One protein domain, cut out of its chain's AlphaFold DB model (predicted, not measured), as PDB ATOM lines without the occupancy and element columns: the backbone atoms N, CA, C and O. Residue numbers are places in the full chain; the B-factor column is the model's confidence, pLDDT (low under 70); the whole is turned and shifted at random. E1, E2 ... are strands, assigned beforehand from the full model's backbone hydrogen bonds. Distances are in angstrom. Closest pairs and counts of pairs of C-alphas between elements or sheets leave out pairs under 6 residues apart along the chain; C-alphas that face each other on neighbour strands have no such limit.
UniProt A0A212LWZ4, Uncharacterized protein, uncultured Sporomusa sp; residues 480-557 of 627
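This is residues 480 to 557 of the 627 residues of an uncharacterized protein of uncultured Sporomusa sp (UniProt A0A212LWZ4). An elongated, somewhat skewed sandwich: a four-stranded sheet, curled like part of a barrel and built on the long hairpin of E6 and E7, faces a small sheet of E2 and E4. E1 lies off the end of E3. The printed part has 78 residues, no named helix and seven strands, E1 to E7 in chain order; the class is all strand. The large sheet runs E3, E7, E6, E5, antiparallel; the small one is parallel. The whole is compact, radius of gyration of the C-alphas 12.8 A, spanning 37 by 21 by 19 A.

E7, residues 546 to 556, is 29.5 A long and ends at C-alpha (-5.895, -53.237, 8.757). E6, residues 534 to 543, is 26.6 A. E3 is residues 509 to 513, 12.3 A, and E5 528 to 530, 6.8 A. E2, residues 492 to 498, is 18.1 A; E4, 522 to 524, is 7.2 A. E1, residues 480 to 482, is 6.3 A and begins at C-alpha (-12.598, -33.963, 27.456).

The large sheet is strongly twisted. E5, E6 and E7 form a meander, each strand the antiparallel neighbour of the one before. N 541 and O 548 are 2.9 A apart in the hairpin E6 and E7, N 528 and O 536 2.8 A in the hairpin E5 and E6. Edge strand E3 is antiparallel to E7, with N 510 and O 549 at 2.9 A. E2 and E4 are parallel, N 495 and O 524 at 2.9 A. The two sheets' planes are 34 degrees apart. The closest C-alphas of E2 and E5, Met 498 and Ser 530, are 4.9 A apart. E1 pairs with no named strand.

The farthest C-alphas, Ser 484 and Val 556, are 38.2 A apart. The printed part has no cut and no long link. Residues 502 and 543 have pLDDT under 70.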
ATOM      1  N   LEU A 480     -11.865 -35.028  26.790       96.19
ATOM      2  CA  LEU A 480     -12.598 -33.963  27.456       96.19
ATOM      3  C   LEU A 480     -12.298 -33.950  28.957       96.19
ATOM      4  O   LEU A 480     -12.539 -34.930  29.666       96.19
ATOM      5  N   THR A 481     -11.796 -32.815  29.436       95.94
ATOM      6  CA  THR A 481     -11.636 -32.549  30.867       95.94
ATOM      7  C   THR A 481     -12.759 -31.627  31.328       95.94
ATOM      8  O   THR A 481     -12.815 -30.468  30.928       95.94
ATOM      9  N   VAL A 482     -13.650 -32.130  32.172       96.19
ATOM     10  CA  VAL A 482     -14.702 -31.358  32.837       96.19
ATOM     11  C   VAL A 482     -14.371 -31.194  34.320       96.19
ATOM     12  O   VAL A 482     -13.788 -32.093  34.944       96.19
ATOM     13  N   THR A 483     -14.717 -30.041  34.896       95.06
ATOM     14  CA  THR A 483     -14.573 -29.798  36.343       95.06
ATOM     15  C   THR A 483     -15.832 -30.155  37.128       95.06
ATOM     16  O   THR A 483     -15.739 -30.447  38.318       95.06
ATOM     17  N   SER A 484     -16.984 -30.200  36.459       94.62
ATOM     18  CA  SER A 484     -18.268 -30.657  36.991       94.62
ATOM     19  C   SER A 484     -18.633 -32.025  36.404       94.62
ATOM     20  O   SER A 484     -18.396 -32.278  35.224       94.62
ATOM     21  N   GLN A 485     -19.184 -32.929  37.224       93.31
ATOM     22  CA  GLN A 485     -19.557 -34.277  36.774       93.31
ATOM     23  C   GLN A 485     -20.618 -34.221  35.668       93.31
ATOM     24  O   GLN A 485     -21.635 -33.551  35.814       93.31
ATOM     25  N   THR A 486     -20.389 -34.962  34.585       94.75
ATOM     26  CA  THR A 486     -21.364 -35.140  33.498       94.75
ATOM     27  C   THR A 486     -22.228 -36.373  33.769       94.75
ATOM     28  O   THR A 486     -21.690 -37.479  33.812       94.75
ATOM     29  N   ASP A 487     -23.543 -36.219  33.948       94.19
ATOM     30  CA  ASP A 487     -24.452 -37.374  34.032       94.19
ATOM     31  C   ASP A 487     -24.662 -37.995  32.648       94.19
ATOM     32  O   ASP A 487     -25.028 -37.314  31.689       94.19
ATOM     33  N   LEU A 488     -24.403 -39.297  32.552       96.00
ATOM     34  CA  LEU A 488     -24.544 -40.074  31.326       96.00
ATOM     35  C   LEU A 488     -25.793 -40.964  31.319       96.00
ATOM     36  O   LEU A 488     -25.981 -41.725  30.369       96.00
ATOM     37  N   SER A 489     -26.666 -40.869  32.322       94.44
ATOM     38  CA  SER A 489     -27.936 -41.599  32.321       94.44
ATOM     39  C   SER A 489     -28.796 -41.253  31.091       94.44
ATOM     40  O   SER A 489     -28.921 -40.090  30.705       94.44
ATOM     41  N   GLY A 490     -29.369 -42.258  30.418       95.62
ATOM     42  CA  GLY A 490     -30.207 -42.021  29.237       95.62
ATOM     43  C   GLY A 490     -29.444 -41.628  27.966       95.62
ATOM     44  O   GLY A 490     -30.066 -41.174  27.003       95.62
ATOM     45  N   THR A 491     -28.112 -41.762  27.946       98.25
ATOM     46  CA  THR A 491     -27.270 -41.309  26.823       98.25
ATOM     47  C   THR A 491     -26.759 -42.450  25.941       98.25
ATOM     48  O   THR A 491     -26.559 -43.584  26.386       98.25
ATOM     49  N   HIS A 492     -26.498 -42.127  24.672       98.38
ATOM     50  CA  HIS A 492     -25.717 -42.939  23.745       98.38
ATOM     51  C   HIS A 492     -24.350 -42.298  23.498       98.38
ATOM     52  O   HIS A 492     -24.264 -41.132  23.101       98.38
ATOM     53  N   VAL A 493     -23.278 -43.073  23.670       98.44
ATOM     54  CA  VAL A 493     -21.907 -42.620  23.392       98.44
ATOM     55  C   VAL A 493     -21.325 -43.363  22.195       98.44
ATOM     56  O   VAL A 493     -21.253 -44.587  22.188       98.44
ATOM     57  N   ALA A 494     -20.825 -42.642  21.199       98.44
ATOM     58  CA  ALA A 494     -20.167 -43.228  20.043       98.44
ATOM     59  C   ALA A 494     -18.734 -42.716  19.873       98.44
ATOM     60  O   ALA A 494     -18.478 -41.518  19.972       98.44
ATOM     61  N   ILE A 495     -17.806 -43.615  19.539       97.81
ATOM     62  CA  ILE A 495     -16.528 -43.240  18.925       97.81
ATOM     63  C   ILE A 495     -16.719 -43.382  17.416       97.81
ATOM     64  O   ILE A 495     -16.776 -44.491  16.887       97.81
ATOM     65  N   THR A 496     -16.881 -42.260  16.722       96.31
ATOM     66  CA  THR A 496     -17.283 -42.231  15.307       96.31
ATOM     67  C   THR A 496     -16.096 -42.331  14.352       96.31
ATOM     68  O   THR A 496     -16.251 -42.715  13.192       96.31
ATOM     69  N   GLY A 497     -14.896 -42.023  14.837       94.31
ATOM     70  CA  GLY A 497     -13.661 -42.104  14.077       94.31
ATOM     71  C   GLY A 497     -12.483 -41.543  14.857       94.31
ATOM     72  O   GLY A 497     -12.591 -41.200  16.034       94.31
ATOM     73  N   MET A 498     -11.342 -41.477  14.195       92.00
ATOM     74  CA  MET A 498     -10.109 -40.946  14.757       92.00
ATOM     75  C   MET A 498      -9.257 -40.356  13.635       92.00
ATOM     76  O   MET A 498      -9.203 -40.898  12.523       92.00
ATOM     77  N   GLU A 499      -8.607 -39.230  13.915       90.38
ATOM     78  CA  GLU A 499      -7.698 -38.582  12.977       90.38
ATOM     79  C   GLU A 499      -6.573 -39.541  12.556       90.38
ATOM     80  O   GLU A 499      -6.181 -40.476  13.264       90.38
ATOM     81  N   SER A 500      -6.066 -39.343  11.338       79.12
ATOM     82  CA  SER A 500      -4.974 -40.168  10.830       79.12
ATOM     83  C   SER A 500      -3.689 -39.855  11.596       79.12
ATOM     84  O   SER A 500      -3.317 -38.693  11.730       79.12
ATOM     85  N   GLY A 501      -2.999 -40.893  12.072       71.06
ATOM     86  CA  GLY A 501      -1.743 -40.761  12.820       71.06
ATOM     87  C   GLY A 501      -1.838 -41.176  14.288       71.06
ATOM     88  O   GLY A 501      -0.806 -41.478  14.883       71.06
ATOM     89  N   THR A 502      -3.045 -41.288  14.853       66.94
ATOM     90  CA  THR A 502      -3.247 -41.859  16.194       66.94
ATOM     91  C   THR A 502      -2.962 -43.366  16.171       66.94
ATOM     92  O   THR A 502      -3.691 -44.132  15.543       66.94
ATOM     93  N   LEU A 503      -1.907 -43.809  16.860       75.75
ATOM     94  CA  LEU A 503      -1.522 -45.221  16.980       75.75
ATOM     95  C   LEU A 503      -1.722 -45.691  18.422       75.75
ATOM     96  O   LEU A 503      -0.836 -45.545  19.259       75.75
ATOM     97  N   LEU A 504      -2.885 -46.277  18.701       88.62
ATOM     98  CA  LEU A 504      -3.147 -46.956  19.970       88.62
ATOM     99  C   LEU A 504      -2.943 -48.464  19.794       88.62
ATOM    100  O   LEU A 504      -3.471 -49.066  18.859       88.62
ATOM    101  N   ALA A 505      -2.163 -49.086  20.672       90.81
ATOM    102  CA  ALA A 505      -1.999 -50.535  20.684       90.81
ATOM    103  C   ALA A 505      -3.176 -51.209  21.417       90.81
ATOM    104  O   ALA A 505      -3.768 -50.595  22.308       90.81
ATOM    105  N   PRO A 506      -3.510 -52.476  21.105       94.38
ATOM    106  CA  PRO A 506      -4.439 -53.255  21.918       94.38
ATOM    107  C   PRO A 506      -4.058 -53.224  23.405       94.38
ATOM    108  O   PRO A 506      -2.886 -53.362  23.758       94.38
ATOM    109  N   GLY A 507      -5.048 -53.008  24.270       93.69
ATOM    110  CA  GLY A 507      -4.870 -52.811  25.709       93.69
ATOM    111  C   GLY A 507      -4.528 -51.378  26.130       93.69
ATOM    112  O   GLY A 507      -4.480 -51.109  27.325       93.69
ATOM    113  N   ASN A 508      -4.297 -50.445  25.198       95.19
ATOM    114  CA  ASN A 508      -4.203 -49.024  25.540       95.19
ATOM    115  C   ASN A 508      -5.573 -48.484  25.944       95.19
ATOM    116  O   ASN A 508      -6.591 -48.848  25.351       95.19
ATOM    117  N   THR A 509      -5.573 -47.576  26.913       95.12
ATOM    118  CA  THR A 509      -6.776 -46.958  27.469       95.12
ATOM    119  C   THR A 509      -6.683 -45.450  27.311       95.12
ATOM    120  O   THR A 509      -5.634 -44.859  27.546       95.12
ATOM    121  N   ILE A 510      -7.785 -44.827  26.918       95.69
ATOM    122  CA  ILE A 510      -7.954 -43.376  26.853       95.69
ATOM    123  C   ILE A 510      -9.153 -42.968  27.704       95.69
ATOM    124  O   ILE A 510     -10.079 -43.754  27.913       95.69
ATOM    125  N   THR A 511      -9.161 -41.724  28.156       96.94
ATOM    126  CA  THR A 511     -10.282 -41.134  28.887       96.94
ATOM    127  C   THR A 511     -11.088 -40.267  27.929       96.94
ATOM    128  O   THR A 511     -10.576 -39.284  27.395       96.94
ATOM    129  N   LEU A 512     -12.352 -40.614  27.690       97.44
ATOM    130  CA  LEU A 512     -13.249 -39.789  26.879       97.44
ATOM    131  C   LEU A 512     -13.728 -38.579  27.686       97.44
ATOM    132  O   LEU A 512     -13.630 -37.455  27.202       97.44
ATOM    133  N   ILE A 513     -14.172 -38.815  28.926       97.56
ATOM    134  CA  ILE A 513     -14.594 -37.791  29.891       97.56
ATOM    135  C   ILE A 513     -13.999 -38.152  31.256       97.56
ATOM    136  O   ILE A 513     -14.177 -39.274  31.728       97.56
ATOM    137  N   ASN A 514     -13.280 -37.228  31.892       96.06
ATOM    138  CA  ASN A 514     -12.578 -37.485  33.160       96.06
ATOM    139  C   ASN A 514     -13.482 -37.539  34.405       96.06
ATOM    140  O   ASN A 514     -13.039 -38.056  35.430       96.06
ATOM    141  N   SER A 515     -14.682 -36.955  34.348       95.06
ATOM    142  CA  SER A 515     -15.595 -36.837  35.489       95.06
ATOM    143  C   SER A 515     -17.051 -37.031  35.050       95.06
ATOM    144  O   SER A 515     -17.638 -36.174  34.391       95.06
ATOM    145  N   THR A 516     -17.641 -38.165  35.407       94.62
ATOM    146  CA  THR A 516     -18.977 -38.607  35.014       94.62
ATOM    147  C   THR A 516     -19.770 -39.106  36.215       94.62
ATOM    148  O   THR A 516     -19.209 -39.629  37.183       94.62
ATOM    149  N   GLN A 517     -21.088 -38.982  36.117       92.38
ATOM    150  CA  GLN A 517     -22.068 -39.635  36.970       92.38
ATOM    151  C   GLN A 517     -22.817 -40.675  36.125       92.38
ATOM    152  O   GLN A 517     -23.187 -40.394  34.989       92.38
ATOM    153  N   ASN A 518     -23.029 -41.874  36.678       91.75
ATOM    154  CA  ASN A 518     -23.641 -43.017  35.986       91.75
ATOM    155  C   ASN A 518     -22.893 -43.459  34.705       91.75
ATOM    156  O   ASN A 518     -21.918 -42.853  34.264       91.75
ATOM    157  N   ALA A 519     -23.320 -44.588  34.140       93.31
ATOM    158  CA  ALA A 519     -22.831 -45.090  32.859       93.31
ATOM    159  C   ALA A 519     -23.822 -44.724  31.739       93.31
ATOM    160  O   ALA A 519     -25.016 -44.612  32.025       93.31
ATOM    161  N   PRO A 520     -23.361 -44.584  30.481       96.38
ATOM    162  CA  PRO A 520     -24.266 -44.445  29.345       96.38
ATOM    163  C   PRO A 520     -25.119 -45.705  29.160       96.38
ATOM    164  O   PRO A 520     -24.638 -46.822  29.366       96.38
ATOM    165  N   ASP A 521     -26.360 -45.533  28.705       96.81
ATOM    166  CA  ASP A 521     -27.298 -46.635  28.447       96.81
ATOM    167  C   ASP A 521     -26.796 -47.550  27.321       96.81
ATOM    168  O   ASP A 521     -27.068 -48.753  27.294       96.81
ATOM    169  N   SER A 522     -26.068 -46.980  26.358       97.19
ATOM    170  CA  SER A 522     -25.486 -47.725  25.244       97.19
ATOM    171  C   SER A 522     -24.271 -47.021  24.645       97.19
ATOM    172  O   SER A 522     -24.088 -45.811  24.796       97.19
ATOM    173  N   TYR A 523     -23.443 -47.779  23.923       97.56
ATOM    174  CA  TYR A 523     -22.343 -47.205  23.161       97.56
ATOM    175  C   TYR A 523     -22.071 -47.908  21.831       97.56
ATOM    176  O   TYR A 523     -22.339 -49.099  21.677       97.56
ATOM    177  N   THR A 524     -21.470 -47.168  20.896       97.69
ATOM    178  CA  THR A 524     -20.975 -47.680  19.611       97.69
ATOM    179  C   THR A 524     -19.500 -47.334  19.442       97.69
ATOM    180  O   THR A 524     -19.138 -46.173  19.283       97.69
ATOM    181  N   ALA A 525     -18.625 -48.338  19.457       96.69
ATOM    182  CA  ALA A 525     -17.184 -48.117  19.299       96.69
ATOM    183  C   ALA A 525     -16.480 -49.280  18.583       96.69
ATOM    184  O   ALA A 525     -15.347 -49.631  18.905       96.69
ATOM    185  N   THR A 526     -17.169 -49.906  17.630       95.25
ATOM    186  CA  THR A 526     -16.635 -50.976  16.777       95.25
ATOM    187  C   THR A 526     -16.414 -50.468  15.360       95.25
ATOM    188  O   THR A 526     -17.104 -49.553  14.907       95.25
ATOM    189  N   ASN A 527     -15.463 -51.063  14.638       93.06
ATOM    190  CA  ASN A 527     -15.074 -50.632  13.288       93.06
ATOM    191  C   ASN A 527     -14.754 -49.125  13.186       93.06
ATOM    192  O   ASN A 527     -14.998 -48.492  12.152       93.06
ATOM    193  N   VAL A 528     -14.198 -48.549  14.251       94.19
ATOM    194  CA  VAL A 528     -13.799 -47.142  14.305       94.19
ATOM    195  C   VAL A 528     -12.640 -46.933  13.342       94.19
ATOM    196  O   VAL A 528     -11.610 -47.601  13.428       94.19
ATOM    197  N   ARG A 529     -12.807 -46.013  12.394       92.06
ATOM    198  CA  ARG A 529     -11.822 -45.779  11.333       92.06
ATOM    199  C   ARG A 529     -10.742 -44.805  11.790       92.06
ATOM    200  O   ARG A 529     -11.070 -43.702  12.221       92.06
ATOM    201  N   SER A 530      -9.476 -45.172  11.585       89.75
ATOM    202  CA  SER A 530      -8.361 -44.216  11.520       89.75
ATOM    203  C   SER A 530      -7.919 -44.045  10.073       89.75
ATOM    204  O   SER A 530      -7.346 -44.954   9.455       89.75
ATOM    205  N   GLY A 531      -8.238 -42.880   9.504       83.44
ATOM    206  CA  GLY A 531      -8.109 -42.644   8.068       83.44
ATOM    207  C   GLY A 531      -8.862 -43.704   7.251       83.44
ATOM    208  O   GLY A 531     -10.011 -44.033   7.542       83.44
ATOM    209  N   ILE A 532      -8.209 -44.255   6.224       82.06
ATOM    210  CA  ILE A 532      -8.766 -45.351   5.407       82.06
ATOM    211  C   ILE A 532      -8.248 -46.736   5.815       82.06
ATOM    212  O   ILE A 532      -8.872 -47.739   5.470       82.06
ATOM    213  N   SER A 533      -7.117 -46.794   6.528       84.12
ATOM    214  CA  SER A 533      -6.263 -47.988   6.598       84.12
ATOM    215  C   SER A 533      -6.457 -48.849   7.828       84.12
ATOM    216  O   SER A 533      -6.150 -50.035   7.760       84.12
ATOM    217  N   LEU A 534      -6.938 -48.291   8.937       89.19
ATOM    218  CA  LEU A 534      -7.038 -49.015  10.199       89.19
ATOM    219  C   LEU A 534      -8.472 -48.996  10.724       89.19
ATOM    220  O   LEU A 534      -9.179 -47.994  10.595       89.19
ATOM    221  N   LEU A 535      -8.866 -50.118  11.316       92.50
ATOM    222  CA  LEU A 535     -10.094 -50.289  12.073       92.50
ATOM    223  C   LEU A 535      -9.747 -50.639  13.514       92.50
ATOM    224  O   LEU A 535      -8.836 -51.432  13.770       92.50
ATOM    225  N   TYR A 536     -10.510 -50.053  14.424       94.06
ATOM    226  CA  TYR A 536     -10.385 -50.238  15.856       94.06
ATOM    227  C   TYR A 536     -11.713 -50.688  16.451       94.06
ATOM    228  O   TYR A 536     -12.771 -50.177  16.080       94.06
ATOM    229  N   ASP A 537     -11.627 -51.588  17.424       96.25
ATOM    230  CA  ASP A 537     -12.729 -51.878  18.333       96.25
ATOM    231  C   ASP A 537     -12.333 -51.458  19.745       96.25
ATOM    232  O   ASP A 537     -11.274 -51.849  20.247       96.25
ATOM    233  N   PHE A 538     -13.202 -50.705  20.410       96.75
ATOM    234  CA  PHE A 538     -13.030 -50.281  21.792       96.75
ATOM    235  C   PHE A 538     -14.087 -50.930  22.695       96.75
ATOM    236  O   PHE A 538     -15.241 -51.118  22.309       96.75
ATOM    237  N   SER A 539     -13.702 -51.246  23.928       96.00
ATOM    238  CA  SER A 539     -14.641 -51.353  25.054       96.00
ATOM    239  C   SER A 539     -14.716 -50.019  25.757       96.00
ATOM    240  O   SER A 539     -13.668 -49.453  26.061       96.00
ATOM    241  N   LEU A 540     -15.928 -49.576  26.076       95.62
ATOM    242  CA  LEU A 540     -16.139 -48.451  26.976       95.62
ATOM    243  C   LEU A 540     -16.488 -48.962  28.370       95.62
ATOM    244  O   LEU A 540     -17.233 -49.933  28.515       95.62
ATOM    245  N   GLU A 541     -15.949 -48.290  29.377       92.62
ATOM    246  CA  GLU A 541     -16.211 -48.559  30.785       92.62
ATOM    247  C   GLU A 541     -16.284 -47.238  31.556       92.62
ATOM    248  O   GLU A 541     -15.393 -46.389  31.441       92.62
ATOM    249  N   ALA A 542     -17.341 -47.076  32.353       86.88
ATOM    250  CA  ALA A 542     -17.404 -46.044  33.382       86.88
ATOM    251  C   ALA A 542     -16.600 -46.537  34.600       86.88
ATOM    252  O   ALA A 542     -17.129 -47.205  35.487       86.88
ATOM    253  N   ALA A 543     -15.293 -46.278  34.595       68.94
ATOM    254  CA  ALA A 543     -14.368 -46.702  35.637       68.94
ATOM    255  C   ALA A 543     -14.314 -45.638  36.743       68.94
ATOM    256  O   ALA A 543     -13.704 -44.577  36.590       68.94
ATOM    257  N   GLY A 544     -14.967 -45.908  37.877       74.31
ATOM    258  CA  GLY A 544     -15.083 -44.937  38.967       74.31
ATOM    259  C   GLY A 544     -15.878 -43.706  38.527       74.31
ATOM    260  O   GLY A 544     -17.064 -43.818  38.237       74.31
ATOM    261  N   THR A 545     -15.227 -42.539  38.480       85.06
ATOM    262  CA  THR A 545     -15.827 -41.281  38.006       85.06
ATOM    263  C   THR A 545     -15.444 -40.937  36.568       85.06
ATOM    264  O   THR A 545     -15.660 -39.805  36.184       85.06
ATOM    265  N   ALA A 546     -14.828 -41.813  35.774       95.19
ATOM    266  CA  ALA A 546     -14.401 -41.469  34.412       95.19
ATOM    267  C   ALA A 546     -14.997 -42.416  33.366       95.19
ATOM    268  O   ALA A 546     -15.062 -43.627  33.583       95.19
ATOM    269  N   LEU A 547     -15.347 -41.884  32.192       97.25
ATOM    270  CA  LEU A 547     -15.671 -42.696  31.022       97.25
ATOM    271  C   LEU A 547     -14.393 -42.972  30.234       97.25
ATOM    272  O   LEU A 547     -13.808 -42.074  29.621       97.25
ATOM    273  N   THR A 548     -13.977 -44.232  30.228       96.88
ATOM    274  CA  THR A 548     -12.753 -44.692  29.569       96.88
ATOM    275  C   THR A 548     -13.070 -45.575  28.371       96.88
ATOM    276  O   THR A 548     -14.099 -46.252  28.337       96.88
ATOM    277  N   ALA A 549     -12.185 -45.569  27.377       97.00
ATOM    278  CA  ALA A 549     -12.230 -46.468  26.234       97.00
ATOM    279  C   ALA A 549     -10.906 -47.229  26.116       97.00
ATOM    280  O   ALA A 549      -9.836 -46.626  26.026       97.00
ATOM    281  N   THR A 550     -10.980 -48.556  26.092       96.69
ATOM    282  CA  THR A 550      -9.821 -49.449  25.970       96.69
ATOM    283  C   THR A 550      -9.849 -50.150  24.622       96.69
ATOM    284  O   THR A 550     -10.865 -50.743  24.251       96.69
ATOM    285  N   VAL A 551      -8.734 -50.110  23.894       96.75
ATOM    286  CA  VAL A 551      -8.592 -50.772  22.592       96.75
ATOM    287  C   VAL A 551      -8.643 -52.286  22.779       96.75
ATOM    288  O   VAL A 551      -7.738 -52.872  23.373       96.75
ATOM    289  N   LYS A 552      -9.668 -52.942  22.231       96.56
ATOM    290  CA  LYS A 552      -9.745 -54.409  22.166       96.56
ATOM    291  C   LYS A 552      -8.935 -54.960  21.008       96.56
ATOM    292  O   LYS A 552      -8.229 -55.954  21.156       96.56
ATOM    293  N   SER A 553      -9.065 -54.328  19.849       93.69
ATOM    294  CA  SER A 553      -8.430 -54.764  18.615       93.69
ATOM    295  C   SER A 553      -8.033 -53.546  17.784       93.69
ATOM    296  O   SER A 553      -8.680 -52.498  17.824       93.69
ATOM    297  N   ALA A 554      -6.943 -53.697  17.042       91.00
ATOM    298  CA  ALA A 554      -6.510 -52.757  16.025       91.00
ATOM    299  C   ALA A 554      -6.040 -53.581  14.828       91.00
ATOM    300  O   ALA A 554      -5.240 -54.509  14.987       91.00
ATOM    301  N   GLY A 555      -6.555 -53.286  13.639       89.25
ATOM    302  CA  GLY A 555      -6.276 -54.082  12.450       89.25
ATOM    303  C   GLY A 555      -6.374 -53.284  11.163       89.25
ATOM    304  O   GLY A 555      -6.948 -52.200  11.116       89.25
ATOM    305  N   VAL A 556      -5.801 -53.834  10.092       87.00
ATOM    306  CA  VAL A 556      -5.895 -53.237   8.757       87.00
ATOM    307  C   VAL A 556      -7.331 -53.352   8.257       87.00
ATOM    308  O   VAL A 556      -7.917 -54.433   8.289       87.00
ATOM    309  N   ASN A 557      -7.880 -52.251   7.750       86.62
ATOM    310  CA  ASN A 557      -9.181 -52.238   7.104       86.62
ATOM    311  C   ASN A 557      -9.146 -53.153   5.863       86.62
ATOM    312  O   ASN A 557      -8.443 -52.820   4.899       86.62
TER     313      ASN A 557